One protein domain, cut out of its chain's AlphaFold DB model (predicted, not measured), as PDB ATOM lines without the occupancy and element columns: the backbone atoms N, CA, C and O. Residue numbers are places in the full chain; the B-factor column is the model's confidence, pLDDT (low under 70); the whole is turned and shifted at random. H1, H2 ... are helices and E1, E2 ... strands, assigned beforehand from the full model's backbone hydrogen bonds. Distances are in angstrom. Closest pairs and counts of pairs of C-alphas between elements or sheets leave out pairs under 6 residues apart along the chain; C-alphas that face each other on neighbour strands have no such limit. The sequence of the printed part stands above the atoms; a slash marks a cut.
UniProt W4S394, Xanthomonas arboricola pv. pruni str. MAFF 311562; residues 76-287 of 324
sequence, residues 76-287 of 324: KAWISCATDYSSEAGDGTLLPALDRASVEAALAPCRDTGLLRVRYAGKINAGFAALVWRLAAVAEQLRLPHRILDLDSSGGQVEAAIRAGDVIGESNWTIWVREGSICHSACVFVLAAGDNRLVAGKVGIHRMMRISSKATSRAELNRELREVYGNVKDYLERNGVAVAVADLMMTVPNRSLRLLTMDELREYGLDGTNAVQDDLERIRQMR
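Overview. This is residues 76 to 287 of the 324 residues of a protein of Xanthomonas arboricola pv. pruni str. MAFF 311562 (UniProt W4S394). A twisted sheet of five strands has H3 and H5 over one face, with H4 packed on both helices. The long axis runs from H2 at one end to the beginning of H6 at the other; H7 folds back on residues 229 to 236 of H6 as a helical hairpin, a small sheet, E5 and E7, lies by the ends of E3 and E4, and residues 279 to 287 of H9 stick out. There are 212 residues with nine named helices and seven named strands, in the order E1 H1 H2 E2 H3 E3 H4 E4 E5 H5 E6 E7 H6 H7 H8 H9. The large sheet, E1 E2 E3 E4 E6, is mixed, E5 and E7 are parallel, and the class is mixed, helices and strands. The whole is compact, radius of gyration of the C-alphas 17.5 A, spanning 57 by 42 by 30 A.

Arrangement. Start at edge strand E1, residues 76 to 80, antiparallel to E2, residues 115 to 122, with N 78 and O 119 2.9 A apart. Parallel neighbours follow: E3, residues 146 to 152 (N 118 to O 148, 2.8 A), E4, residues 173 to 177 (N 176 to O 149, 2.9 A), and E6, residues 196 to 199 (N 198 to O 175, 2.9 A). H3, residues 126 to 141, is over E2 and E3 at a height over the sheet of 10.0 A; H5, residues 187 to 192, is on the same face at 8.8 A, making two layers, helices on one face of a sheet. H4, residues 158 to 169, touches H3 at Ala 164 and Ala 129, closest C-alphas 4.5 A apart, and H5 at Gly 165 and Val 190, 5.0 A. E2, H3, E3 and E3, H4, E4 are strand-helix-strand units, parallel neighbours with a helix between, with right-handed crossovers. H1, residues 100 to 107, H2, residues 110 to 113, and H8, residues 262 to 267, only graze the sheet. E5, residues 182 to 184, is parallel to E7, residues 202 to 205, with N 183 and O 202 2.8 A apart. H6, residues 218 to 238, and H7, residues 244 to 251, form a hairpin at a shallow tilt of 26 degrees, opposite ways; their closest C-alphas, Lys 233 and Ala 246, are 6.2 A apart. H9, residues 275 to 287, is close but not clearly touching H6. Every O i to N i+4 pair is within hydrogen-bond range in H1, H3, H4, H5, H6, H8 and H9; H7 has 3 of 4, and H2 is too short for one.

Along the chain. Find C-alpha 76 at (135.714, 117.451, 167.212), where E1 begins. E2 covers 22.7 A, H3 22.8 A and E3 20.0 A. H6 runs 30.0 A from C-alpha 218 at (126.608, 125.836, 130.183), and H9 ends at C-alpha 287, (161.145, 92.438, 147.150).

Size, cuts and confidence. The two C-alphas farthest apart, Asp 112 and Ser 217, are 58.6 A apart. The printed part has no cut; the long links are E1 to H1 and E7 to H6. Residues 88, 209 and 211 to 212 are under pLDDT 70.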
ATOM      1  N   LYS A  76     135.039 117.888 165.994       97.94
ATOM      2  CA  LYS A  76     135.714 117.451 167.212       97.94
ATOM      3  C   LYS A  76     136.436 116.147 166.935       97.94
ATOM      4  O   LYS A  76     135.953 115.322 166.156       97.94
ATOM      5  N   ALA A  77     137.585 115.984 167.576       98.19
ATOM      6  CA  ALA A  77     138.368 114.766 167.522       98.19
ATOM      7  C   ALA A  77     138.609 114.247 168.938       98.19
ATOM      8  O   ALA A  77     138.932 115.028 169.831       98.19
ATOM      9  N   TRP A  78     138.478 112.941 169.131       97.81
ATOM     10  CA  TRP A  78     138.818 112.263 170.376       97.81
ATOM     11  C   TRP A  78     139.888 111.214 170.104       97.81
ATOM     12  O   TRP A  78     139.830 110.520 169.090       97.81
ATOM     13  N   ILE A  79     140.870 111.125 170.995       97.75
ATOM     14  CA  ILE A  79     142.024 110.237 170.877       97.75
ATOM     15  C   ILE A  79     141.909 109.122 171.909       97.75
ATOM     16  O   ILE A  79     141.725 109.377 173.101       97.75
ATOM     17  N   SER A  80     142.046 107.881 171.454       96.56
ATOM     18  CA  SER A  80     142.133 106.698 172.304       96.56
ATOM     19  C   SER A  80     143.322 105.843 171.887       96.56
ATOM     20  O   SER A  80     143.629 105.710 170.705       96.56
ATOM     21  N   CYS A  81     143.973 105.230 172.867       95.12
ATOM     22  CA  CYS A  81     145.077 104.299 172.652       95.12
ATOM     23  C   CYS A  81     144.692 102.848 172.990       95.12
ATOM     24  O   CYS A  81     145.543 101.958 172.972       95.12
ATOM     25  N   ALA A  82     143.424 102.612 173.346       91.25
ATOM     26  CA  ALA A  82     142.920 101.335 173.843       91.25
ATOM     27  C   ALA A  82     142.159 100.558 172.761       91.25
ATOM     28  O   ALA A  82     141.555 101.132 171.859       91.25
ATOM     29  N   THR A  83     142.122  99.233 172.873       85.88
ATOM     30  CA  THR A  83     141.351  98.369 171.962       85.88
ATOM     31  C   THR A  83     139.862  98.314 172.293       85.88
ATOM     32  O   THR A  83     139.067  97.913 171.448       85.88
ATOM     33  N   ASP A  84     139.473  98.718 173.503       85.88
ATOM     34  CA  ASP A  84     138.094  98.650 173.971       85.88
ATOM     35  C   ASP A  84     137.247  99.827 173.457       85.88
ATOM     36  O   ASP A  84     137.619 100.994 173.582       85.88
ATOM     37  N   TYR A  85     136.099  99.503 172.861       85.12
ATOM     38  CA  TYR A  85     135.081 100.454 172.395       85.12
ATOM     39  C   TYR A  85     133.861 100.506 173.328       85.12
ATOM     40  O   TYR A  85     132.989 101.345 173.132       85.12
ATOM     41  N   SER A  86     133.768  99.594 174.301       77.88
ATOM     42  CA  SER A  86     132.561  99.360 175.102       77.88
ATOM     43  C   SER A  86     132.504 100.148 176.412       77.88
ATOM     44  O   SER A  86     131.417 100.356 176.948       77.88
ATOM     45  N   SER A  87     133.646 100.598 176.931       71.19
ATOM     46  CA  SER A  87     133.706 101.439 178.130       71.19
ATOM     47  C   SER A  87     133.242 102.877 177.872       71.19
ATOM     48  O   SER A  87     133.242 103.359 176.742       71.19
ATOM     49  N   GLU A  88     132.898 103.610 178.940       61.47
ATOM     50  CA  GLU A  88     132.541 105.042 178.866       61.47
ATOM     51  C   GLU A  88     133.662 105.909 178.259       61.47
ATOM     52  O   GLU A  88     133.398 106.955 177.672       61.47
ATOM     53  N   ALA A  89     134.917 105.450 178.341       70.44
ATOM     54  CA  ALA A  89     136.085 106.068 177.710       70.44
ATOM     55  C   ALA A  89     136.362 105.544 176.283       70.44
ATOM     56  O   ALA A  89     137.394 105.872 175.696       70.44
ATOM     57  N   GLY A  90     135.464 104.730 175.718       82.69
ATOM     58  CA  GLY A  90     135.648 104.029 174.447       82.69
ATOM     59  C   GLY A  90     135.867 104.961 173.257       82.69
ATOM     60  O   GLY A  90     136.588 104.595 172.334       82.69
ATOM     61  N   ASP A  91     135.328 106.180 173.294       86.62
ATOM     62  CA  ASP A  91     135.547 107.205 172.261       86.62
ATOM     63  C   ASP A  91     136.862 107.978 172.429       86.62
ATOM     64  O   ASP A  91     137.300 108.647 171.494       86.62
ATOM     65  N   GLY A  92     137.530 107.837 173.573       93.38
ATOM     66  CA  GLY A  92     138.772 108.525 173.888       93.38
ATOM     67  C   GLY A  92     138.581 109.899 174.526       93.38
ATOM     68  O   GLY A  92     137.489 110.306 174.917       93.38
ATOM     69  N   THR A  93     139.690 110.624 174.647       95.69
ATOM     70  CA  THR A  93     139.736 111.961 175.252       95.69
ATOM     71  C   THR A  93     139.721 113.027 174.165       95.69
ATOM     72  O   THR A  93     140.400 112.882 173.151       95.69
ATOM     73  N   LEU A  94     138.954 114.100 174.366       96.94
ATOM     74  CA  LEU A  94     138.870 115.208 173.413       96.94
ATOM     75  C   LEU A  94     140.261 115.811 173.162       96.94
ATOM     76  O   LEU A  94     140.964 116.160 174.110       96.94
ATOM     77  N   LEU A  95     140.630 115.973 171.892       97.31
ATOM     78  CA  LEU A  95     141.833 116.694 171.485       97.31
ATOM     79  C   LEU A  95     141.575 118.206 171.628       97.31
ATOM     80  O   LEU A  95     140.713 118.731 170.919       97.31
ATOM     81  N   PRO A  96     142.283 118.917 172.526       92.94
ATOM     82  CA  PRO A  96     141.942 120.299 172.860       92.94
ATOM     83  C   PRO A  96     142.327 121.297 171.764       92.94
ATOM     84  O   PRO A  96     141.638 122.296 171.576       92.94
ATOM     85  N   ALA A  97     143.423 121.038 171.053       94.88
ATOM     86  CA  ALA A  97     143.948 121.904 170.011       94.88
ATOM     87  C   ALA A  97     144.841 121.110 169.054       94.88
ATOM     88  O   ALA A  97     145.278 119.995 169.350       94.88
ATOM     89  N   LEU A  98     145.109 121.697 167.889       96.00
ATOM     90  CA  LEU A  98     145.974 121.094 166.879       96.00
ATOM     91  C   LEU A  98     147.439 121.526 167.020       96.00
ATOM     92  O   LEU A  98     148.256 121.112 166.204       96.00
ATOM     93  N   ASP A  99     147.813 122.386 167.966       95.25
ATOM     94  CA  ASP A  99     149.227 122.721 168.161       95.25
ATOM     95  C   ASP A  99     150.055 121.465 168.487       95.25
ATOM     96  O   ASP A  99     149.536 120.444 168.944       95.25
ATOM     97  N   ARG A 100     151.354 121.529 168.195       94.88
ATOM     98  CA  ARG A 100     152.236 120.368 168.273       94.88
ATOM     99  C   ARG A 100     152.259 119.744 169.668       94.88
ATOM    100  O   ARG A 100     152.143 118.527 169.776       94.88
ATOM    101  N   ALA A 101     152.344 120.567 170.714       95.38
ATOM    102  CA  ALA A 101     152.394 120.097 172.093       95.38
ATOM    103  C   ALA A 101     151.101 119.368 172.490       95.38
ATOM    104  O   ALA A 101     151.168 118.294 173.086       95.38
ATOM    105  N   SER A 102     149.935 119.899 172.108       96.56
ATOM    106  CA  SER A 102     148.642 119.245 172.343       96.56
ATOM    107  C   SER A 102     148.540 117.883 171.648       96.56
ATOM    108  O   SER A 102     148.081 116.914 172.255       96.56
ATOM    109  N   VAL A 103     148.994 117.780 170.392       97.69
ATOM    110  CA  VAL A 103     148.961 116.518 169.632       97.69
ATOM    111  C   VAL A 103     149.955 115.500 170.197       97.69
ATOM    112  O   VAL A 103     149.591 114.342 170.399       97.69
ATOM    113  N   GLU A 104     151.188 115.911 170.500       97.00
ATOM    114  CA  GLU A 104     152.202 115.042 171.111       97.00
ATOM    115  C   GLU A 104     151.747 114.522 172.479       97.00
ATOM    116  O   GLU A 104     151.849 113.323 172.743       97.00
ATOM    117  N   ALA A 105     151.180 115.387 173.325       97.31
ATOM    118  CA  ALA A 105     150.655 114.996 174.629       97.31
ATOM    119  C   ALA A 105     149.492 113.998 174.512       97.31
ATOM    120  O   ALA A 105     149.446 113.024 175.262       97.31
ATOM    121  N   ALA A 106     148.578 114.203 173.557       97.56
ATOM    122  CA  ALA A 106     147.447 113.304 173.340       97.56
ATOM    123  C   ALA A 106     147.877 111.915 172.832       97.56
ATOM    124  O   ALA A 106     147.242 110.917 173.171       97.56
ATOM    125  N   LEU A 107     148.946 111.838 172.029       97.75
ATOM    126  CA  LEU A 107     149.427 110.587 171.429       97.75
ATOM    127  C   LEU A 107     150.485 109.870 172.277       97.75
ATOM    128  O   LEU A 107     150.727 108.684 172.054       97.75
ATOM    129  N   ALA A 108     151.106 110.543 173.250       96.75
ATOM    130  CA  ALA A 108     152.151 109.961 174.091       96.75
ATOM    131  C   ALA A 108     151.763 108.608 174.733       96.75
ATOM    132  O   ALA A 108     152.580 107.684 174.655       96.75
ATOM    133  N   PRO A 109     150.541 108.412 175.280       95.56
ATOM    134  CA  PRO A 109     150.141 107.125 175.859       95.56
ATOM    135  C   PRO A 109     150.022 105.990 174.829       95.56
ATOM    136  O   PRO A 109     150.102 104.817 175.184       95.56
ATOM    137  N   CYS A 110     149.855 106.309 173.541       96.62
ATOM    138  CA  CYS A 110     149.678 105.308 172.488       96.62
ATOM    139  C   CYS A 110     150.973 104.567 172.156       96.62
ATOM    140  O   CYS A 110     150.940 103.529 171.497       96.62
ATOM    141  N   ARG A 111     152.122 105.064 172.631       95.25
ATOM    142  CA  ARG A 111     153.420 104.410 172.452       95.25
ATOM    143  C   ARG A 111     153.457 103.013 173.065       95.25
ATOM    144  O   ARG A 111     154.072 102.121 172.488       95.25
ATOM    145  N   ASP A 112     152.794 102.832 174.202       92.44
ATOM    146  CA  ASP A 112     152.832 101.576 174.951       92.44
ATOM    147  C   ASP A 112     151.986 100.488 174.279       92.44
ATOM    148  O   ASP A 112     152.320  99.306 174.340       92.44
ATOM    149  N   THR A 113     150.906 100.886 173.598       93.31
ATOM    150  CA  THR A 113     149.994  99.969 172.899       93.31
ATOM    151  C   THR A 113     150.314  99.816 171.413       93.31
ATOM    152  O   THR A 113     149.904  98.832 170.800       93.31
ATOM    153  N   GLY A 114     151.023 100.778 170.811       95.44
ATOM    154  CA  GLY A 114     151.260 100.840 169.367       95.44
ATOM    155  C   GLY A 114     149.999 101.140 168.545       95.44
ATOM    156  O   GLY A 114     150.011 100.979 167.323       95.44
ATOM    157  N   LEU A 115     148.912 101.556 169.201       95.44
ATOM    158  CA  LEU A 115     147.606 101.785 168.594       95.44
ATOM    159  C   LEU A 115     147.180 103.237 168.794       95.44
ATOM    160  O   LEU A 115     147.041 103.695 169.923       95.44
ATOM    161  N   LEU A 116     146.892 103.918 167.689       97.75
ATOM    162  CA  LEU A 116     146.199 105.199 167.669       97.75
ATOM    163  C   LEU A 116     144.779 104.997 167.150       97.75
ATOM    164  O   LEU A 116     144.582 104.544 166.026       97.75
ATOM    165  N   ARG A 117     143.786 105.388 167.939       97.31
ATOM    166  CA  ARG A 117     142.403 105.526 167.494       97.31
ATOM    167  C   ARG A 117     141.970 106.972 167.588       97.31
ATOM    168  O   ARG A 117     142.240 107.653 168.576       97.31
ATOM    169  N   VAL A 118     141.264 107.411 166.562       98.06
ATOM    170  CA  VAL A 118     140.772 108.774 166.434       98.06
ATOM    171  C   VAL A 118     139.301 108.693 166.092       98.06
ATOM    172  O   VAL A 118     138.955 108.165 165.044       98.06
ATOM    173  N   ARG A 119     138.430 109.236 166.935       97.75
ATOM    174  CA  ARG A 119     137.042 109.494 166.551       97.75
ATOM    175  C   ARG A 119     136.933 110.912 166.051       97.75
ATOM    176  O   ARG A 119     137.319 111.829 166.765       97.75
ATOM    177  N   TYR A 120     136.383 111.097 164.861       98.62
ATOM    178  CA  TYR A 120     136.124 112.411 164.299       98.62
ATOM    179  C   TYR A 120     134.634 112.594 164.020       98.62
ATOM    180  O   TYR A 120     134.027 111.783 163.323       98.62
ATOM    181  N   ALA A 121     134.068 113.688 164.532       98.38
ATOM    182  CA  ALA A 121     132.706 114.115 164.228       98.38
ATOM    183  C   ALA A 121     132.707 115.565 163.731       98.38
ATOM    184  O   ALA A 121     133.111 116.466 164.471       98.38
ATOM    185  N   GLY A 122     132.267 115.813 162.494       97.69
ATOM    186  CA  GLY A 122     132.272 117.166 161.925       97.69
ATOM    187  C   GLY A 122     132.251 117.247 160.400       97.69
ATOM    188  O   GLY A 122     132.010 116.261 159.704       97.69
ATOM    189  N   LYS A 123     132.487 118.449 159.864       97.62
ATOM    190  CA  LYS A 123     132.583 118.728 158.423       97.62
ATOM    191  C   LYS A 123     134.012 118.523 157.916       97.62
ATOM    192  O   LYS A 123     134.968 119.031 158.493       97.62
ATOM    193  N   ILE A 124     134.156 117.892 156.754       97.56
ATOM    194  CA  ILE A 124     135.451 117.749 156.083       97.56
ATOM    195  C   ILE A 124     135.890 119.102 155.511       97.56
ATOM    196  O   ILE A 124     135.305 119.611 154.560       97.56
ATOM    197  N   ASN A 125     136.917 119.714 156.090       96.06
ATOM    198  CA  ASN A 125     137.445 121.013 155.669       96.06
ATOM    199  C   ASN A 125     138.972 121.073 155.856       96.06
ATOM    200  O   ASN A 125     139.614 120.076 156.193       96.06
ATOM    201  N   ALA A 126     139.577 122.244 155.636       95.69
ATOM    202  CA  ALA A 126     141.017 122.430 155.823       95.69
ATOM    203  C   ALA A 126     141.507 122.070 157.243       95.69
ATOM    204  O   ALA A 126     142.599 121.519 157.371       95.69
ATOM    205  N   GLY A 127     140.696 122.310 158.278       97.06
ATOM    206  CA  GLY A 127     140.986 121.916 159.659       97.06
ATOM    207  C   GLY A 127     141.038 120.399 159.845       97.06
ATOM    208  O   GLY A 127     141.966 119.890 160.468       97.06
ATOM    209  N   PHE A 128     140.115 119.651 159.229       98.44
ATOM    210  CA  PHE A 128     140.175 118.183 159.203       98.44
ATOM    211  C   PHE A 128     141.431 117.667 158.480       98.44
ATOM    212  O   PHE A 128     142.122 116.788 158.988       98.44
ATOM    213  N   ALA A 129     141.775 118.241 157.323       97.88
ATOM    214  CA  ALA A 129     143.004 117.863 156.619       97.88
ATOM    215  C   ALA A 129     144.259 118.143 157.469       97.88
ATOM    216  O   ALA A 129     145.179 117.327 157.508       97.88
ATOM    217  N   ALA A 130     144.278 119.267 158.196       97.81
ATOM    218  CA  ALA A 130     145.348 119.587 159.133       97.81
ATOM    219  C   ALA A 130     145.401 118.602 160.311       97.81
ATOM    220  O   ALA A 130     146.492 118.164 160.665       97.81
ATOM    221  N   LEU A 131     144.256 118.219 160.887       98.50
ATOM    222  CA  LEU A 131     144.162 117.194 161.932       98.50
ATOM    223  C   LEU A 131     144.819 115.884 161.473       98.50
ATOM    224  O   LEU A 131     145.712 115.382 162.151       98.50
ATOM    225  N   VAL A 132     144.418 115.363 160.310       98.38
ATOM    226  CA  VAL A 132     144.937 114.097 159.768       98.38
ATOM    227  C   VAL A 132     146.451 114.160 159.551       98.38
ATOM    228  O   VAL A 132     147.169 113.277 160.020       98.38
ATOM    229  N   TRP A 133     146.954 115.226 158.921       97.56
ATOM    230  CA  TRP A 133     148.393 115.424 158.716       97.56
ATOM    231  C   TRP A 133     149.184 115.451 160.029       97.56
ATOM    232  O   TRP A 133     150.203 114.772 160.151       97.56
ATOM    233  N   ARG A 134     148.703 116.183 161.038       97.75
ATOM    234  CA  ARG A 134     149.389 116.322 162.334       97.75
ATOM    235  C   ARG A 134     149.437 115.017 163.106       97.75
ATOM    236  O   ARG A 134     150.483 114.663 163.649       97.75
ATOM    237  N   LEU A 135     148.317 114.299 163.133       98.06
ATOM    238  CA  LEU A 135     148.232 112.995 163.778       98.06
ATOM    239  C   LEU A 135     149.148 111.988 163.089       98.06
ATOM    240  O   LEU A 135     149.889 111.294 163.777       98.06
ATOM    241  N   ALA A 136     149.160 111.946 161.754       97.31
ATOM    242  CA  ALA A 136     150.057 111.075 160.999       97.31
ATOM    243  C   ALA A 136     151.537 111.410 161.256       97.31
ATOM    244  O   ALA A 136     152.331 110.504 161.500       97.31
ATOM    245  N   ALA A 137     151.901 112.697 161.275       96.44
ATOM    246  CA  ALA A 137     153.271 113.138 161.531       96.44
ATOM    247  C   ALA A 137     153.775 112.709 162.921       96.44
ATOM    248  O   ALA A 137     154.874 112.165 163.043       96.44
ATOM    249  N   VAL A 138     152.969 112.908 163.967       97.50
ATOM    250  CA  VAL A 138     153.335 112.513 165.338       97.50
ATOM    251  C   VAL A 138     153.289 110.993 165.507       97.50
ATOM    252  O   VAL A 138     154.193 110.416 166.110       97.50
ATOM    253  N   ALA A 139     152.296 110.315 164.930       97.50
ATOM    254  CA  ALA A 139     152.213 108.856 164.953       97.50
ATOM    255  C   ALA A 139     153.425 108.198 164.276       97.50
ATOM    256  O   ALA A 139     153.909 107.176 164.759       97.50
ATOM    257  N   GLU A 140     153.954 108.795 163.205       96.12
ATOM    258  CA  GLU A 140     155.171 108.329 162.539       96.12
ATOM    259  C   GLU A 140     156.412 108.499 163.425       96.12
ATOM    260  O   GLU A 140     157.195 107.563 163.592       96.12
ATOM    261  N   GLN A 141     156.556 109.656 164.079       95.50
ATOM    262  CA  GLN A 141     157.645 109.905 165.033       95.50
ATOM    263  C   GLN A 141     157.615 108.924 166.211       95.50
ATOM    264  O   GLN A 141     158.657 108.419 166.638       95.50
ATOM    265  N   LEU A 142     156.417 108.617 166.710       96.25
ATOM    266  CA  LEU A 142     156.192 107.639 167.771       96.25
ATOM    267  C   LEU A 142     156.230 106.185 167.275       96.25
ATOM    268  O   LEU A 142     156.201 105.273 168.099       96.25
ATOM    269  N   ARG A 143     156.350 105.969 165.956       96.12
ATOM    270  CA  ARG A 143     156.334 104.662 165.285       96.12
ATOM    271  C   ARG A 143     155.106 103.831 165.647       96.12
ATOM    272  O   ARG A 143     155.237 102.649 165.945       96.12
ATOM    273  N   LEU A 144     153.923 104.445 165.635       96.38
ATOM    274  CA  LEU A 144     152.654 103.763 165.886       96.38
ATOM    275  C   LEU A 144     152.232 102.999 164.616       96.38
ATOM    276  O   LEU A 144     151.866 103.649 163.628       96.38
ATOM    277  N   PRO A 145     152.305 101.650 164.605       93.25
ATOM    278  CA  PRO A 145     152.040 100.851 163.408       93.25
ATOM    279  C   PRO A 145     150.552 100.708 163.076       93.25
ATOM    280  O   PRO A 145     150.221 100.386 161.938       93.25
ATOM    281  N   HIS A 146     149.660 100.907 164.051       94.19
ATOM    282  CA  HIS A 146     148.224 100.698 163.884       94.19
ATOM    283  C   HIS A 146     147.468 101.994 164.142       94.19
ATOM    284  O   HIS A 146     147.563 102.574 165.225       94.19
ATOM    285  N   ARG A 147     146.719 102.451 163.138       97.75
ATOM    286  CA  ARG A 147     145.992 103.721 163.179       97.75
ATOM    287  C   ARG A 147     144.571 103.497 162.687       97.75
ATOM    288  O   ARG A 147     144.375 102.900 161.631       97.75
ATOM    289  N   ILE A 148     143.585 103.936 163.460       98.12
ATOM    290  CA  ILE A 148     142.164 103.804 163.133       98.12
ATOM    291  C   ILE A 148     141.524 105.185 163.212       98.12
ATOM    292  O   ILE A 148     141.673 105.878 164.218       98.12
ATOM    293  N   LEU A 149     140.812 105.575 162.160       98.56
ATOM    294  CA  LEU A 149     140.025 106.800 162.112       98.56
ATOM    295  C   LEU A 149     138.543 106.448 161.970       98.56
ATOM    296  O   LEU A 149     138.095 106.014 160.908       98.56
ATOM    297  N   ASP A 150     137.790 106.676 163.042       98.00
ATOM    298  CA  ASP A 150     136.341 106.545 163.066       98.00
ATOM    299  C   ASP A 150     135.715 107.840 162.535       98.00
ATOM    300  O   ASP A 150     135.880 108.909 163.133       98.00
ATOM    301  N   LEU A 151     134.979 107.757 161.429       98.69
ATOM    302  CA  LEU A 151     134.351 108.903 160.777       98.69
ATOM    303  C   LEU A 151     132.870 109.025 161.135       98.69
ATOM    304  O   LEU A 151     132.111 108.054 161.094       98.69
ATOM    305  N   ASP A 152     132.460 110.256 161.431       98.56
ATOM    306  CA  ASP A 152     131.070 110.689 161.515       98.56
ATOM    307  C   ASP A 152     130.928 112.077 160.868       98.56
ATOM    308  O   ASP A 152     131.214 113.119 161.464       98.56
ATOM    309  N   SER A 153     130.593 112.106 159.578       98.50
ATOM    310  CA  SER A 153     130.604 113.329 158.783       98.50
ATOM    311  C   SER A 153     129.526 113.362 157.706       98.50
ATOM    312  O   SER A 153     129.372 112.447 156.894       98.50
ATOM    313  N   SER A 154     128.841 114.503 157.626       96.44
ATOM    314  CA  SER A 154     127.933 114.834 156.522       96.44
ATOM    315  C   SER A 154     128.655 115.307 155.250       96.44
ATOM    316  O   SER A 154     127.991 115.614 154.259       96.44
ATOM    317  N   GLY A 155     129.991 115.359 155.254       94.38
ATOM    318  CA  GLY A 155     130.810 115.809 154.130       94.38
ATOM    319  C   GLY A 155     131.386 117.210 154.335       94.38
ATOM    320  O   GLY A 155     131.642 117.628 155.463       94.38
ATOM    321  N   GLY A 156     131.646 117.920 153.238       93.44
ATOM    322  CA  GLY A 156     132.335 119.210 153.238       93.44
ATOM    323  C   GLY A 156     133.064 119.459 151.919       93.44
ATOM    324  O   GLY A 156     132.473 119.298 150.858       93.44
ATOM    325  N   GLN A 157     134.331 119.857 151.971       92.25
ATOM    326  CA  GLN A 157     135.152 120.219 150.811       92.25
ATOM    327  C   GLN A 157     135.864 118.991 150.228       92.25
ATOM    328  O   GLN A 157     136.554 118.272 150.954       92.25
ATOM    329  N   VAL A 158     135.749 118.774 148.914       91.50
ATOM    330  CA  VAL A 158     136.361 117.609 148.241       91.50
ATOM    331  C   VAL A 158     137.880 117.703 148.251       91.50
ATOM    332  O   VAL A 158     138.542 116.718 148.553       91.50
ATOM    333  N   GLU A 159     138.461 118.880 148.016       90.94
ATOM    334  CA  GLU A 159     139.919 119.035 148.028       90.94
ATOM    335  C   GLU A 159     140.499 118.772 149.411       90.94
ATOM    336  O   GLU A 159     141.589 118.218 149.529       90.94
ATOM    337  N   ALA A 160     139.795 119.174 150.471       94.69
ATOM    338  CA  ALA A 160     140.230 118.877 151.828       94.69
ATOM    339  C   ALA A 160     140.179 117.373 152.112       94.69
ATOM    340  O   ALA A 160     141.108 116.847 152.722       94.69
ATOM    341  N   ALA A 161     139.135 116.689 151.633       97.25
ATOM    342  CA  ALA A 161     139.016 115.241 151.733       97.25
ATOM    343  C   ALA A 161     140.145 114.523 150.981       97.25
ATOM    344  O   ALA A 161     140.784 113.646 151.550       97.25
ATOM    345  N   ILE A 162     140.440 114.948 149.748       96.75
ATOM    346  CA  ILE A 162     141.531 114.405 148.928       96.75
ATOM    347  C   ILE A 162     142.883 114.631 149.609       96.75
ATOM    348  O   ILE A 162     143.631 113.677 149.782       96.75
ATOM    349  N   ARG A 163     143.177 115.853 150.082       97.12
ATOM    350  CA  ARG A 163     144.428 116.145 150.809       97.12
ATOM    351  C   ARG A 163     144.581 115.301 152.072       97.12
ATOM    352  O   ARG A 163     145.675 114.829 152.355       97.12
ATOM    353  N   ALA A 164     143.505 115.136 152.841       98.44
ATOM    354  CA  ALA A 164     143.515 114.269 154.014       98.44
ATOM    355  C   ALA A 164     143.754 112.807 153.612       98.44
ATOM    356  O   ALA A 164     144.551 112.112 154.230       98.44
ATOM    357  N   GLY A 165     143.091 112.361 152.549       98.31
ATOM    358  CA  GLY A 165     143.230 111.014 152.028       98.31
ATOM    359  C   GLY A 165     144.625 110.695 151.492       98.31
ATOM    360  O   GLY A 165     145.111 109.595 151.708       98.31
ATOM    361  N   ASP A 166     145.312 111.659 150.883       97.69
ATOM    362  CA  ASP A 166     146.692 111.468 150.420       97.69
ATOM    363  C   ASP A 166     147.641 111.196 151.593       97.69
ATOM    364  O   ASP A 166     148.478 110.304 151.524       97.69
ATOM    365  N   VAL A 167     147.435 111.880 152.722       97.75
ATOM    366  CA  VAL A 167     148.150 111.562 153.964       97.75
ATOM    367  C   VAL A 167     147.770 110.172 154.479       97.75
ATOM    368  O   VAL A 167     148.640 109.421 154.913       97.75
ATOM    369  N   ILE A 168     146.483 109.818 154.463       97.94
ATOM    370  CA  ILE A 168     145.975 108.525 154.955       97.94
ATOM    371  C   ILE A 168     146.611 107.362 154.183       97.94
ATOM    372  O   ILE A 168     147.147 106.455 154.822       97.94
ATOM    373  N   GLY A 169     146.624 107.428 152.847       94.56
ATOM    374  CA  GLY A 169     147.175 106.382 151.977       94.56
ATOM    375  C   GLY A 169     148.697 106.214 152.072       94.56
ATOM    376  O   GLY A 169     149.237 105.187 151.670       94.56
ATOM    377  N   GLU A 170     149.411 107.190 152.637       92.00
ATOM    378  CA  GLU A 170     150.851 107.091 152.903       92.00
ATOM    379  C   GLU A 170     151.175 106.627 154.332       92.00
ATOM    380  O   GLU A 170     152.350 106.469 154.671       92.00
ATOM    381  N   SER A 171     150.168 106.443 155.197       90.50
ATOM    382  CA  SER A 171     150.400 106.408 156.644       90.50
ATOM    383  C   SER A 171     149.585 105.368 157.434       90.50
ATOM    384  O   SER A 171     149.373 105.541 158.636       90.50
ATOM    385  N   ASN A 172     149.218 104.252 156.793       90.31
ATOM    386  CA  ASN A 172     148.730 103.000 157.400       90.31
ATOM    387  C   ASN A 172     147.444 103.107 158.239       90.31
ATOM    388  O   ASN A 172     147.356 102.589 159.359       90.31
ATOM    389  N   TRP A 173     146.427 103.782 157.707       97.69
ATOM    390  CA  TRP A 173     145.158 103.983 158.405       97.69
ATOM    391  C   TRP A 173     144.091 102.965 158.015       97.69
ATOM    392  O   TRP A 173     143.808 102.730 156.842       97.69
ATOM    393  N   THR A 174     143.407 102.441 159.027       98.31
ATOM    394  CA  THR A 174     142.081 101.839 158.882       98.31
ATOM    395  C   THR A 174     141.024 102.923 159.048       98.31
ATOM    396  O   THR A 174     141.070 103.684 160.015       98.31
ATOM    397  N   ILE A 175     140.060 102.988 158.138       98.62
ATOM    398  CA  ILE A 175     138.929 103.910 158.240       98.62
ATOM    399  C   ILE A 175     137.689 103.135 158.656       98.62
ATOM    400  O   ILE A 175     137.352 102.121 158.045       98.62
ATOM    401  N   TRP A 176     136.996 103.624 159.683       98.25
ATOM    402  CA  TRP A 176     135.790 102.994 160.199       98.25
ATOM    403  C   TRP A 176     134.609 103.964 160.178       98.25
ATOM    404  O   TRP A 176     134.637 105.027 160.788       98.25
ATOM    405  N   VAL A 177     133.520 103.582 159.518       98.56
ATOM    406  CA  VAL A 177     132.208 104.211 159.707       98.56
ATOM    407  C   VAL A 177     131.389 103.305 160.624       98.56
ATOM    408  O   VAL A 177     130.879 102.271 160.189       98.56
ATOM    409  N   ARG A 178     131.316 103.649 161.913       96.00
ATOM    410  CA  ARG A 178     130.664 102.823 162.945       96.00
ATOM    411  C   ARG A 178     129.143 102.791 162.790       96.00
ATOM    412  O   ARG A 178     128.558 103.664 162.154       96.00
ATOM    413  N   GLU A 179     128.503 101.811 163.423       95.38
ATOM    414  CA  GLU A 179     127.048 101.805 163.619       95.38
ATOM    415  C   GLU A 179     126.597 103.158 164.203       95.38
ATOM    416  O   GLU A 179     127.222 103.690 165.122       95.38
ATOM    417  N   GLY A 180     125.537 103.744 163.644       95.31
ATOM    418  CA  GLY A 180     125.034 105.061 164.050       95.31
ATOM    419  C   GLY A 180     125.797 106.270 163.487       95.31
ATOM    420  O   GLY A 180     125.224 107.357 163.470       95.31
ATOM    421  N   SER A 181     127.017 106.097 162.968       97.94
ATOM    422  CA  SER A 181     127.745 107.154 162.254       97.94
ATOM    423  C   SER A 181     127.267 107.301 160.809       97.94
ATOM    424  O   SER A 181     126.736 106.366 160.192       97.94
ATOM    425  N   ILE A 182     127.529 108.477 160.235       98.44
ATOM    426  CA  ILE A 182     127.327 108.745 158.811       98.44
ATOM    427  C   ILE A 182     128.644 109.089 158.108       98.44
ATOM    428  O   ILE A 182     129.546 109.675 158.694       98.44
ATOM    429  N   CYS A 183     128.748 108.762 156.825       98.62
ATOM    430  CA  CYS A 183     129.830 109.224 155.965       98.62
ATOM    431  C   CYS A 183     129.264 109.602 154.601       98.62
ATOM    432  O   CYS A 183     129.060 108.764 153.721       98.62
ATOM    433  N   HIS A 184     128.941 110.882 154.448       97.06
ATOM    434  CA  HIS A 184     128.286 111.389 153.251       97.06
ATOM    435  C   HIS A 184     129.215 112.266 152.415       97.06
ATOM    436  O   HIS A 184     130.057 113.003 152.935       97.06
ATOM    437  N   SER A 185     128.999 112.239 151.103       94.88
ATOM    438  CA  SER A 185     129.578 113.199 150.167       94.88
ATOM    439  C   SER A 185     131.109 113.241 150.229       94.88
ATOM    440  O   SER A 185     131.743 112.215 149.997       94.88
ATOM    441  N   ALA A 186     131.721 114.380 150.585       95.50
ATOM    442  CA  ALA A 186     133.173 114.513 150.707       95.50
ATOM    443  C   ALA A 186     133.818 113.478 151.659       95.50
ATOM    444  O   ALA A 186     134.962 113.087 151.451       95.50
ATOM    445  N   CYS A 187     133.088 112.986 152.671       98.44
ATOM    446  CA  CYS A 187     133.591 111.947 153.577       98.44
ATOM    447  C   CYS A 187     133.954 110.647 152.839       98.44
ATOM    448  O   CYS A 187     134.913 109.977 153.213       98.44
ATOM    449  N   VAL A 188     133.248 110.318 151.749       98.31
ATOM    450  CA  VAL A 188     133.487 109.094 150.966       98.31
ATOM    451  C   VAL A 188     134.899 109.065 150.380       98.31
ATOM    452  O   VAL A 188     135.490 107.996 150.279       98.31
ATOM    453  N   PHE A 189     135.482 110.223 150.065       98.19
ATOM    454  CA  PHE A 189     136.868 110.302 149.598       98.19
ATOM    455  C   PHE A 189     137.867 109.980 150.713       98.19
ATOM    456  O   PHE A 189     138.845 109.285 150.476       98.19
ATOM    457  N   VAL A 190     137.587 110.396 151.950       98.75
ATOM    458  CA  VAL A 190     138.409 110.021 153.113       98.75
ATOM    459  C   VAL A 190     138.305 108.518 153.381       98.75
ATOM    460  O   VAL A 190     139.321 107.865 153.592       98.75
ATOM    461  N   LEU A 191     137.090 107.957 153.320       98.81
ATOM    462  CA  LEU A 191     136.860 106.511 153.419       98.81
ATOM    463  C   LEU A 191     137.632 105.741 152.344       98.81
ATOM    464  O   LEU A 191     138.286 104.746 152.651       98.81
ATOM    465  N   ALA A 192     137.600 106.230 151.104       98.50
ATOM    466  CA  ALA A 192     138.329 105.643 149.990       98.50
ATOM    467  C   ALA A 192     139.845 105.598 150.234       98.50
ATOM    468  O   ALA A 192     140.490 104.689 149.748       98.50
ATOM    469  N   ALA A 193     140.444 106.502 151.004       98.31
ATOM    470  CA  ALA A 193     141.892 106.474 151.214       98.31
ATOM    471  C   ALA A 193     142.394 105.377 152.169       98.31
ATOM    472  O   ALA A 193     143.588 105.099 152.193       98.31
ATOM    473  N   GLY A 194     141.517 104.767 152.971       98.19
ATOM    474  CA  GLY A 194     141.926 103.773 153.966       98.19
ATOM    475  C   GLY A 194     142.579 102.532 153.361       98.19
ATOM    476  O   GLY A 194     142.100 102.026 152.343       98.19
ATOM    477  N   ASP A 195     143.598 102.001 154.039       97.44
ATOM    478  CA  ASP A 195     144.221 100.701 153.736       97.44
ATOM    479  C   ASP A 195     143.240  99.554 154.004       97.44
ATOM    480  O   ASP A 195     143.149  98.583 153.256       97.44
ATOM    481  N   ASN A 196     142.463  99.700 155.076       97.88
ATOM    482  CA  ASN A 196     141.307  98.869 155.375       97.88
ATOM    483  C   ASN A 196     140.104  99.769 155.651       97.88
ATOM    484  O   ASN A 196     140.231 100.820 156.285       97.88
ATOM    485  N   ARG A 197     138.936  99.346 155.177       98.44
ATOM    486  CA  ARG A 197     137.674 100.079 155.272       98.44
ATOM    487  C   ARG A 197     136.672  99.198 155.986       98.44
ATOM    488  O   ARG A 197     136.417  98.078 155.557       98.44
ATOM    489  N   LEU A 198     136.137  99.695 157.090       98.00
ATOM    490  CA  LEU A 198     135.143  98.993 157.887       98.00
ATOM    491  C   LEU A 198     133.872  99.829 157.874       98.00
ATOM    492  O   LEU A 198     133.869 100.952 158.381       98.00
ATOM    493  N   VAL A 199     132.791  99.316 157.292       98.44
ATOM    494  CA  VAL A 199     131.527 100.057 157.224       98.44
ATOM    495  C   VAL A 199     130.412  99.289 157.928       98.44
ATOM    496  O   VAL A 199     130.000  98.215 157.504       98.44
ATOM    497  N   ALA A 200     129.907  99.876 159.012       97.62
ATOM    498  CA  ALA A 200     128.677  99.473 159.698       97.62
ATOM    499  C   ALA A 200     127.624 100.600 159.706       97.62
ATOM    500  O   ALA A 200     126.433 100.344 159.856       97.62
ATOM    501  N   GLY A 201     128.054 101.856 159.552       97.94
ATOM    502  CA  GLY A 201     127.175 103.019 159.463       97.94
ATOM    503  C   GLY A 201     126.662 103.301 158.051       97.94
ATOM    504  O   GLY A 201     126.764 102.487 157.135       97.94
ATOM    505  N   LYS A 202     126.099 104.499 157.868       98.56
ATOM    506  CA  LYS A 202     125.480 104.900 156.596       98.56
ATOM    507  C   LYS A 202     126.474 105.648 155.719       98.56
ATOM    508  O   LYS A 202     126.967 106.707 156.101       98.56
ATOM    509  N   VAL A 203     126.709 105.137 154.516       98.69
ATOM    510  CA  VAL A 203     127.522 105.803 153.493       98.69
ATOM    511  C   VAL A 203     126.615 106.305 152.382       98.69
ATOM    512  O   VAL A 203     125.758 105.573 151.885       98.69
ATOM    513  N   GLY A 204     126.783 107.569 152.002       97.31
ATOM    514  CA  GLY A 204     125.881 108.229 151.067       97.31
ATOM    515  C   GLY A 204     126.604 109.132 150.083       97.31
ATOM    516  O   GLY A 204     127.531 109.856 150.440       97.31
ATOM    517  N   ILE A 205     126.143 109.122 148.840       96.56
ATOM    518  CA  ILE A 205     126.720 109.896 147.744       96.56
ATOM    519  C   ILE A 205     125.697 110.865 147.156       96.56
ATOM    520  O   ILE A 205     124.494 110.597 147.128       96.56
ATOM    521  N   HIS A 206     126.194 112.002 146.677       94.00
ATOM    522  CA  HIS A 206     125.443 112.963 145.877       94.00
ATOM    523  C   HIS A 206     126.397 113.768 144.988       94.00
ATOM    524  O   HIS A 206     127.615 113.703 145.160       94.00
ATOM    525  N   ARG A 207     125.858 114.554 144.051       86.31
ATOM    526  CA  ARG A 207     126.672 115.372 143.142       86.31
ATOM    527  C   ARG A 207     127.379 116.494 143.881       86.31
ATOM    528  O   ARG A 207     126.788 117.162 144.734       86.31
ATOM    529  N   MET A 208     128.610 116.750 143.469       79.06
ATOM    530  CA  MET A 208     129.390 117.908 143.893       79.06
ATOM    531  C   MET A 208     128.842 119.166 143.206       79.06
ATOM    532  O   MET A 208     128.409 119.109 142.052       79.06
ATOM    533  N   MET A 209     128.830 120.304 143.903       69.81
ATOM    534  CA  MET A 209     128.401 121.580 143.327       69.81
ATOM    535  C   MET A 209     129.487 122.626 143.530       69.81
ATOM    536  O   MET A 209     129.730 123.065 144.645       69.81
ATOM    537  N   ARG A 210     130.084 123.103 142.441       70.00
ATOM    538  CA  ARG A 210     131.100 124.151 142.510       70.00
ATOM    539  C   ARG A 210     130.461 125.516 142.785       70.00
ATOM    540  O   ARG A 210     130.111 126.242 141.861       70.00
ATOM    541  N   ILE A 211     130.278 125.847 144.061       62.84
ATOM    542  CA  ILE A 211     129.615 127.090 144.502       62.84
ATOM    543  C   ILE A 211     130.433 128.334 144.135       62.84
ATOM    544  O   ILE A 211     129.858 129.386 143.884       62.84
ATOM    545  N   SER A 212     131.758 128.201 144.033       65.81
ATOM    546  CA  SER A 212     132.684 129.261 143.616       65.81
ATOM    547  C   SER A 212     132.862 129.385 142.093       65.81
ATOM    548  O   SER A 212     133.663 130.204 141.641       65.81
ATOM    549  N   SER A 213     132.130 128.608 141.280       72.19
ATOM    550  CA  SER A 213     132.198 128.714 139.817       72.19
ATOM    551  C   SER A 213     131.720 130.088 139.340       72.19
ATOM    552  O   SER A 213     130.648 130.555 139.725       72.19
ATOM    553  N   LYS A 214     132.503 130.718 138.459       79.19
ATOM    554  CA  LYS A 214     132.149 131.978 137.782       79.19
ATOM    555  C   LYS A 214     131.597 131.750 136.373       79.19
ATOM    556  O   LYS A 214     131.428 132.710 135.625       79.19
ATOM    557  N   ALA A 215     131.342 130.494 135.998       81.88
ATOM    558  CA  ALA A 215     130.845 130.143 134.678       81.88
ATOM    559  C   ALA A 215     129.531 130.879 134.369       81.88
ATOM    560  O   ALA A 215     128.548 130.777 135.100       81.88
ATOM    561  N   THR A 216     129.503 131.584 133.241       86.69
ATOM    562  CA  THR A 216     128.329 132.327 132.756       86.69
ATOM    563  C   THR A 216     127.537 131.544 131.711       86.69
ATOM    564  O   THR A 216     126.406 131.900 131.378       86.69
ATOM    565  N   SER A 217     128.101 130.444 131.204       89.69
ATOM    566  CA  SER A 217     127.467 129.576 130.214       89.69
ATOM    567  C   SER A 217     127.522 128.097 130.598       89.69
ATOM    568  O   SER A 217     128.413 127.633 131.310       89.69
ATOM    569  N   ARG A 218     126.592 127.305 130.042       87.94
ATOM    570  CA  ARG A 218     126.608 125.836 130.183       87.94
ATOM    571  C   ARG A 218     127.910 125.226 129.664       87.94
ATOM    572  O   ARG A 218     128.380 124.242 130.220       87.94
ATOM    573  N   ALA A 219     128.486 125.789 128.602       90.12
ATOM    574  CA  ALA A 219     129.727 125.291 128.021       90.12
ATOM    575  C   ALA A 219     130.933 125.524 128.946       90.12
ATOM    576  O   ALA A 219     131.785 124.644 129.048       90.12
ATOM    577  N   GLU A 220     130.992 126.674 129.623       87.38
ATOM    578  CA  GLU A 220     131.997 126.968 130.656       87.38
ATOM    579  C   GLU A 220     131.856 126.030 131.849       87.38
ATOM    580  O   GLU A 220     132.804 125.319 132.175       87.38
ATOM    581  N   LEU A 221     130.650 125.926 132.415       84.81
ATOM    582  CA  LEU A 221     130.397 125.056 133.562       84.81
ATOM    583  C   LEU A 221     130.705 123.586 133.236       84.81
ATOM    584  O   LEU A 221     131.310 122.882 134.036       84.81
ATOM    585  N   ASN A 222     130.356 123.120 132.032       85.38
ATOM    586  CA  ASN A 222     130.675 121.764 131.581       85.38
ATOM    587  C   ASN A 222     132.180 121.522 131.384       85.38
ATOM    588  O   ASN A 222     132.607 120.369 131.391       85.38
ATOM    589  N   ARG A 223     132.998 122.552 131.133       85.62
ATOM    590  CA  ARG A 223     134.463 122.398 131.121       85.62
ATOM    591  C   ARG A 223     134.986 122.252 132.543       85.62
ATOM    592  O   ARG A 223     135.638 121.253 132.816       85.62
ATOM    593  N   GLU A 224     134.597 123.158 133.439       83.62
ATOM    594  CA  GLU A 224     135.002 123.111 134.850       83.62
ATOM    595  C   GLU A 224     134.615 121.782 135.510       83.62
ATOM    596  O   GLU A 224     135.442 121.117 136.126       83.62
ATOM    597  N   LEU A 225     133.367 121.337 135.329       83.06
ATOM    598  CA  LEU A 225     132.898 120.080 135.912       83.06
ATOM    599  C   LEU A 225     133.645 118.862 135.363       83.06
ATOM    600  O   LEU A 225     133.836 117.907 136.107       83.06
ATOM    601  N   ARG A 226     134.083 118.873 134.096       85.94
ATOM    602  CA  ARG A 226     134.851 117.755 133.521       85.94
ATOM    603  C   ARG A 226     136.232 117.613 134.151       85.94
ATOM    604  O   ARG A 226     136.662 116.487 134.363       85.94
ATOM    605  N   GLU A 227     136.900 118.720 134.458       85.06
ATOM    606  CA  GLU A 227     138.210 118.703 135.123       85.06
ATOM    607  C   GLU A 227     138.096 118.145 136.543       85.06
ATOM    608  O   GLU A 227     138.792 117.200 136.907       85.06
ATOM    609  N   VAL A 228     137.141 118.666 137.318       84.00
ATOM    610  CA  VAL A 228     136.842 118.182 138.675       84.00
ATOM    611  C   VAL A 228     136.507 116.696 138.659       84.00
ATOM    612  O   VAL A 228     136.967 115.928 139.501       84.00
ATOM    613  N   TYR A 229     135.714 116.289 137.674       86.69
ATOM    614  CA  TYR A 229     135.305 114.910 137.513       86.69
ATOM    615  C   TYR A 229     136.466 113.967 137.191       86.69
ATOM    616  O   TYR A 229     136.533 112.878 137.756       86.69
ATOM    617  N   GLY A 230     137.384 114.396 136.319       91.25
ATOM    618  CA  GLY A 230     138.621 113.670 136.036       91.25
ATOM    619  C   GLY A 230     139.435 113.447 137.308       91.25
ATOM    620  O   GLY A 230     139.701 112.307 137.664       91.25
ATOM    621  N   ASN A 231     139.688 114.516 138.070       90.50
ATOM    622  CA  ASN A 231     140.438 114.432 139.328       90.50
ATOM    623  C   ASN A 231     139.791 113.472 140.341       90.50
ATOM    624  O   ASN A 231     140.482 112.738 141.042       90.50
ATOM    625  N   VAL A 232     138.458 113.471 140.421       92.62
ATOM    626  CA  VAL A 232     137.698 112.558 141.283       92.62
ATOM    627  C   VAL A 232     137.836 111.108 140.827       92.62
ATOM    628  O   VAL A 232     138.031 110.232 141.667       92.62
ATOM    629  N   LYS A 233     137.762 110.838 139.520       95.44
ATOM    630  CA  LYS A 233     137.976 109.489 138.981       95.44
ATOM    631  C   LYS A 233     139.384 108.991 139.273       95.44
ATOM    632  O   LYS A 233     139.513 107.917 139.851       95.44
ATOM    633  N   ASP A 234     140.392 109.804 138.973       96.31
ATOM    634  CA  ASP A 234     141.799 109.475 139.213       96.31
ATOM    635  C   ASP A 234     142.052 109.187 140.699       96.31
ATOM    636  O   ASP A 234     142.754 108.242 141.060       96.31
ATOM    637  N   TYR A 235     141.439 109.981 141.583       97.06
ATOM    638  CA  TYR A 235     141.534 109.788 143.024       97.06
ATOM    639  C   TYR A 235     140.896 108.477 143.497       97.06
ATOM    640  O   TYR A 235     141.468 107.784 144.339       97.06
ATOM    641  N   LEU A 236     139.703 108.139 143.007       97.31
ATOM    642  CA  LEU A 236     139.036 106.895 143.390       97.31
ATOM    643  C   LEU A 236     139.799 105.684 142.849       97.31
ATOM    644  O   LEU A 236     140.055 104.744 143.599       97.31
ATOM    645  N   GLU A 237     140.241 105.744 141.592       96.88
ATOM    646  CA  GLU A 237     140.984 104.668 140.939       96.88
ATOM    647  C   GLU A 237     142.316 104.380 141.641       96.88
ATOM    648  O   GLU A 237     142.587 103.228 141.983       96.88
ATOM    649  N   ARG A 238     143.118 105.411 141.957       96.00
ATOM    650  CA  ARG A 238     144.396 105.217 142.673       96.00
ATOM    651  C   ARG A 238     144.227 104.676 144.092       96.00
ATOM    652  O   ARG A 238     145.179 104.165 144.666       96.00
ATOM    653  N   ASN A 239     143.024 104.787 144.648       97.88
ATOM    654  CA  ASN A 239     142.650 104.233 145.941       97.88
ATOM    655  C   ASN A 239     141.842 102.928 145.805       97.88
ATOM    656  O   ASN A 239     141.225 102.485 146.768       97.88
ATOM    657  N   GLY A 240     141.791 102.296 144.630       96.88
ATOM    658  CA  GLY A 240     141.117 101.006 144.454       96.88
ATOM    659  C   GLY A 240     139.598 101.056 144.630       96.88
ATOM    660  O   GLY A 240     138.994 100.051 145.000       96.88
ATOM    661  N   VAL A 241     138.977 102.218 144.409       98.19
ATOM    662  CA  VAL A 241     137.519 102.392 144.379       98.19
ATOM    663  C   VAL A 241     137.042 102.450 142.932       98.19
ATOM    664  O   VAL A 241     137.655 103.093 142.081       98.19
ATOM    665  N   ALA A 242     135.914 101.800 142.646       97.62
ATOM    666  CA  ALA A 242     135.340 101.791 141.308       97.62
ATOM    667  C   ALA A 242     134.978 103.213 140.840       97.62
ATOM    668  O   ALA A 242     134.206 103.922 141.491       97.62
ATOM    669  N   VAL A 243     135.444 103.601 139.648       95.06
ATOM    670  CA  VAL A 243     135.129 104.912 139.041       95.06
ATOM    671  C   VAL A 243     133.627 105.129 138.817       95.06
ATOM    672  O   VAL A 243     133.181 106.272 138.727       95.06
ATOM    673  N   ALA A 244     132.837 104.048 138.807       94.69
ATOM    674  CA  ALA A 244     131.378 104.090 138.780       94.69
ATOM    675  C   ALA A 244     130.787 104.900 139.948       94.69
ATOM    676  O   ALA A 244     129.745 105.526 139.781       94.69
ATOM    677  N   VAL A 245     131.458 104.967 141.107       95.31
ATOM    678  CA  VAL A 245     131.031 105.820 142.230       95.31
ATOM    679  C   VAL A 245     131.010 107.294 141.823       95.31
ATOM    680  O   VAL A 245     130.061 108.005 142.156       95.31
ATOM    681  N   ALA A 246     132.003 107.746 141.049       92.44
ATOM    682  CA  ALA A 246     132.012 109.096 140.497       92.44
ATOM    683  C   ALA A 246     130.831 109.305 139.534       92.44
ATOM    684  O   ALA A 246     130.133 110.317 139.629       92.44
ATOM    685  N   ASP A 247     130.567 108.336 138.649       91.94
ATOM    686  CA  ASP A 247     129.458 108.420 137.687       91.94
ATOM    687  C   ASP A 247     128.113 108.508 138.431       91.94
ATOM    688  O   ASP A 247     127.271 109.353 138.113       91.94
ATOM    689  N   LEU A 248     127.938 107.720 139.495       92.81
ATOM    690  CA  LEU A 248     126.757 107.772 140.351       92.81
ATOM    691  C   LEU A 248     126.618 109.116 141.067       92.81
ATOM    692  O   LEU A 248     125.528 109.695 141.048       92.81
ATOM    693  N   MET A 249     127.704 109.641 141.648       91.25
ATOM    694  CA  MET A 249     127.710 110.958 142.290       91.25
ATOM    695  C   MET A 249     127.165 112.028 141.343       91.25
ATOM    696  O   MET A 249     126.309 112.801 141.753       91.25
ATOM    697  N   MET A 250     127.553 112.037 140.065       85.25
ATOM    698  CA  MET A 250     127.088 113.039 139.093       85.25
ATOM    699  C   MET A 250     125.574 113.027 138.847       85.25
ATOM    700  O   MET A 250     124.992 114.064 138.514       85.25
ATOM    701  N   THR A 251     124.927 111.874 139.009       86.38
ATOM    702  CA  THR A 251     123.494 111.711 138.717       86.38
ATOM    703  C   THR A 251     122.585 112.070 139.887       86.38
ATOM    704  O   THR A 251     121.436 112.450 139.670       86.38
ATOM    705  N   VAL A 252     123.084 111.988 141.121       88.88
ATOM    706  CA  VAL A 252     122.283 112.208 142.330       88.88
ATOM    707  C   VAL A 252     122.259 113.705 142.667       88.88
ATOM    708  O   VAL A 252     123.309 114.280 142.947       88.88
ATOM    709  N   PRO A 253     121.099 114.388 142.659       86.44
ATOM    710  CA  PRO A 253     121.018 115.812 142.987       86.44
ATOM    711  C   PRO A 253     121.626 116.158 144.353       86.44
ATOM    712  O   PRO A 253     121.492 115.406 145.305       86.44
ATOM    713  N   ASN A 254     122.209 117.351 144.487       80.69
ATOM    714  CA  ASN A 254     122.859 117.830 145.721       80.69
ATOM    715  C   ASN A 254     121.893 118.070 146.894       80.69
ATOM    716  O   ASN A 254     122.326 118.236 148.023       80.69
ATOM    717  N   ARG A 255     120.586 118.114 146.618       82.19
ATOM    718  CA  ARG A 255     119.521 118.190 147.633       82.19
ATOM    719  C   ARG A 255     118.974 116.816 148.022       82.19
ATOM    720  O   ARG A 255     118.006 116.731 148.766       82.19
ATOM    721  N   SER A 256     119.546 115.756 147.468       87.75
ATOM    722  CA  SER A 256     119.186 114.375 147.749       87.75
ATOM    723  C   SER A 256     120.436 113.595 148.117       87.75
ATOM    724  O   SER A 256     121.544 113.973 147.748       87.75
ATOM    725  N   LEU A 257     120.249 112.488 148.816       93.69
ATOM    726  CA  LEU A 257     121.326 111.593 149.186       93.69
ATOM    727  C   LEU A 257     120.940 110.188 148.749       93.69
ATOM    728  O   LEU A 257     119.884 109.690 149.138       93.69
ATOM    729  N   ARG A 258     121.797 109.540 147.960       96.50
ATOM    730  CA  ARG A 258     121.675 108.107 147.698       96.50
ATOM    731  C   ARG A 258     122.546 107.369 148.698       96.50
ATOM    732  O   ARG A 258     123.764 107.527 148.675       96.50
ATOM    733  N   LEU A 259     121.920 106.580 149.562       98.00
ATOM    734  CA  LEU A 259     122.633 105.656 150.435       98.00
ATOM    735  C   LEU A 259     123.087 104.442 149.628       98.00
ATOM    736  O   LEU A 259     122.326 103.938 148.803       98.00
ATOM    737  N   LEU A 260     124.320 104.009 149.869       98.19
ATOM    738  CA  LEU A 260     124.860 102.783 149.298       98.19
ATOM    739  C   LEU A 260     124.521 101.610 150.216       98.19
ATOM    740  O   LEU A 260     124.654 101.694 151.438       98.19
ATOM    741  N   THR A 261     124.069 100.519 149.617       98.25
ATOM    742  CA  THR A 261     123.885  99.237 150.299       98.25
ATOM    743  C   THR A 261     125.236  98.590 150.606       98.25
ATOM    744  O   THR A 261     126.250  98.926 150.000       98.25
ATOM    745  N   MET A 262     125.262  97.621 151.525       97.69
ATOM    746  CA  MET A 262     126.499  96.885 151.828       97.69
ATOM    747  C   MET A 262     127.058  96.130 150.619       97.69
ATOM    748  O   MET A 262     128.274  96.004 150.493       97.69
ATOM    749  N   ASP A 263     126.195  95.651 149.723       98.25
ATOM    750  CA  ASP A 263     126.640  94.972 148.506       98.25
ATOM    751  C   ASP A 263     127.271  95.964 147.524       98.25
ATOM    752  O   ASP A 263     128.365  95.701 147.035       98.25
ATOM    753  N   GLU A 264     126.670  97.144 147.333       98.31
ATOM    754  CA  GLU A 264     127.273  98.225 146.536       98.31
ATOM    755  C   GLU A 264     128.597  98.710 147.139       98.31
ATOM    756  O   GLU A 264     129.553  98.961 146.410       98.31
ATOM    757  N   LEU A 265     128.691  98.830 148.468       98.56
ATOM    758  CA  LEU A 265     129.932  99.231 149.132       98.56
ATOM    759  C   LEU A 265     131.066  98.247 148.844       98.56
ATOM    760  O   LEU A 265     132.165  98.681 148.513       98.56
ATOM    761  N   ARG A 266     130.803  96.940 148.901       97.94
ATOM    762  CA  ARG A 266     131.799  95.916 148.548       97.94
ATOM    763  C   ARG A 266     132.101  95.899 147.056       97.94
ATOM    764  O   ARG A 266     133.268  95.840 146.683       97.94
ATOM    765  N   GLU A 267     131.077  95.977 146.210       97.69
ATOM    766  CA  GLU A 267     131.222  95.998 144.749       97.69
ATOM    767  C   GLU A 267     132.092  97.172 144.290       97.69
ATOM    768  O   GLU A 267     132.954  97.018 143.426       97.69
ATOM    769  N   TYR A 268     131.909  98.340 144.902       98.12
ATOM    770  CA  TYR A 268     132.678  99.536 144.584       98.12
ATOM    771  C   TYR A 268     134.015  99.623 145.322       98.12
ATOM    772  O   TYR A 268     134.761 100.575 145.098       98.12
ATOM    773  N   GLY A 269     134.333  98.652 146.178       97.88
ATOM    774  CA  GLY A 269     135.563  98.610 146.962       97.88
ATOM    775  C   GLY A 269     135.567  99.530 148.184       97.88
ATOM    776  O   GLY A 269     136.596  99.670 148.819       97.88
ATOM    777  N   LEU A 270     134.462 100.168 148.563       98.31
ATOM    778  CA  LEU A 270     134.370 101.066 149.726       98.31
ATOM    779  C   LEU A 270     134.304 100.343 151.088       98.31
ATOM    780  O   LEU A 270     134.316 101.014 152.119       98.31
ATOM    781  N   ASP A 271     134.256  99.012 151.103       98.31
ATOM    782  CA  ASP A 271     134.303  98.160 152.299       98.31
ATOM    783  C   ASP A 271     135.294  97.002 152.088       98.31
ATOM    784  O   ASP A 271     135.355  96.422 151.001       98.31
ATOM    785  N   GLY A 272     136.063  96.664 153.125       97.38
ATOM    786  CA  GLY A 272     137.109  95.640 153.099       97.38
ATOM    787  C   GLY A 272     138.532  96.185 152.924       97.38
ATOM    788  O   GLY A 272     138.812  97.366 153.141       97.38
ATOM    789  N   THR A 273     139.461  95.295 152.577       96.62
ATOM    790  CA  THR A 273     140.866  95.650 152.318       96.62
ATOM    791  C   THR A 273     140.992  96.381 150.985       96.62
ATOM    792  O   THR A 273     140.446  95.945 149.971       96.62
ATOM    793  N   ASN A 274     141.738  97.482 150.975       97.31
ATOM    794  CA  ASN A 274     142.024  98.241 149.767       97.31
ATOM    795  C   ASN A 274     142.904  97.413 148.820       97.31
ATOM    796  O   ASN A 274     144.054  97.110 149.136       97.31
ATOM    797  N   ALA A 275     142.371  97.079 147.645       94.31
ATOM    798  CA  ALA A 275     143.057  96.243 146.663       94.31
ATOM    799  C   ALA A 275     144.405  96.830 146.208       94.31
ATOM    800  O   ALA A 275     145.374  96.089 146.055       94.31
ATOM    801  N   VAL A 276     144.495  98.157 146.045       95.12
ATOM    802  CA  VAL A 276     145.744  98.820 145.635       95.12
ATOM    803  C   VAL A 276     146.810  98.681 146.723       95.12
ATOM    804  O   VAL A 276     147.974  98.413 146.422       95.12
ATOM    805  N   GLN A 277     146.410  98.814 147.989       94.50
ATOM    806  CA  GLN A 277     147.321  98.638 149.113       94.50
ATOM    807  C   GLN A 277     147.744  97.171 149.282       94.50
ATOM    808  O   GLN A 277     148.933  96.910 149.462       94.50
ATOM    809  N   ASP A 278     146.820  96.211 149.172       93.75
ATOM    810  CA  ASP A 278     147.133  94.772 149.238       93.75
ATOM    811  C   ASP A 278     148.160  94.368 148.165       93.75
ATOM    812  O   ASP A 278     149.160  93.701 148.451       93.75
ATOM    813  N   ASP A 279     147.978  94.846 146.931       93.50
ATOM    814  CA  ASP A 279     148.936  94.618 145.849       93.50
ATOM    815  C   ASP A 279     150.304  95.250 146.150       93.50
ATOM    816  O   ASP A 279     151.346  94.609 145.957       93.50
ATOM    817  N   LEU A 280     150.333  96.478 146.677       92.44
ATOM    818  CA  LEU A 280     151.570  97.159 147.060       92.44
ATOM    819  C   LEU A 280     152.318  96.414 148.174       92.44
ATOM    820  O   LEU A 280     153.543  96.257 148.108       92.44
ATOM    821  N   GLU A 281     151.606  95.937 149.191       91.12
ATOM    822  CA  GLU A 281     152.166  95.142 150.282       91.12
ATOM    823  C   GLU A 281     152.726  93.813 149.777       91.12
ATOM    824  O   GLU A 281     153.866  93.462 150.108       91.12
ATOM    825  N   ARG A 282     151.998  93.122 148.892       89.56
ATOM    826  CA  ARG A 282     152.468  91.897 148.233       89.56
ATOM    827  C   ARG A 282     153.761  92.143 147.453       89.56
ATOM    828  O   ARG A 282     154.724  91.390 147.616       89.56
ATOM    829  N   ILE A 283     153.833  93.223 146.671       91.31
ATOM    830  CA  ILE A 283     155.037  93.608 145.914       91.31
ATOM    831  C   ILE A 283     156.207  93.925 146.858       91.31
ATOM    832  O   ILE A 283     157.329  93.453 146.645       91.31
ATOM    833  N   ARG A 284     155.975  94.710 147.919       90.44
ATOM    834  CA  ARG A 284     156.998  95.042 148.927       90.44
ATOM    835  C   ARG A 284     157.524  93.784 149.616       90.44
ATOM    836  O   ARG A 284     158.735  93.663 149.811       90.44
ATOM    837  N   GLN A 285     156.643  92.846 149.949       86.56
ATOM    838  CA  GLN A 285     157.007  91.582 150.580       86.56
ATOM    839  C   GLN A 285     157.861  90.711 149.652       86.56
ATOM    840  O   GLN A 285     158.899  90.211 150.082       86.56
ATOM    841  N   MET A 286     157.481  90.585 148.375       84.62
ATOM    842  CA  MET A 286     158.269  89.861 147.370       84.62
ATOM    843  C   MET A 286     159.670  90.461 147.184       84.62
ATOM    844  O   MET A 286     160.636  89.727 147.044       84.62
ATOM    845  N   ARG A 287     159.821  91.791 147.240       88.12
ATOM    846  CA  ARG A 287     161.145  92.438 147.150       88.12
ATOM    847  C   ARG A 287     162.012  92.211 148.390       88.12
ATOM    848  O   ARG A 287     163.227  92.095 148.269       88.12
TER     849      ARG A 287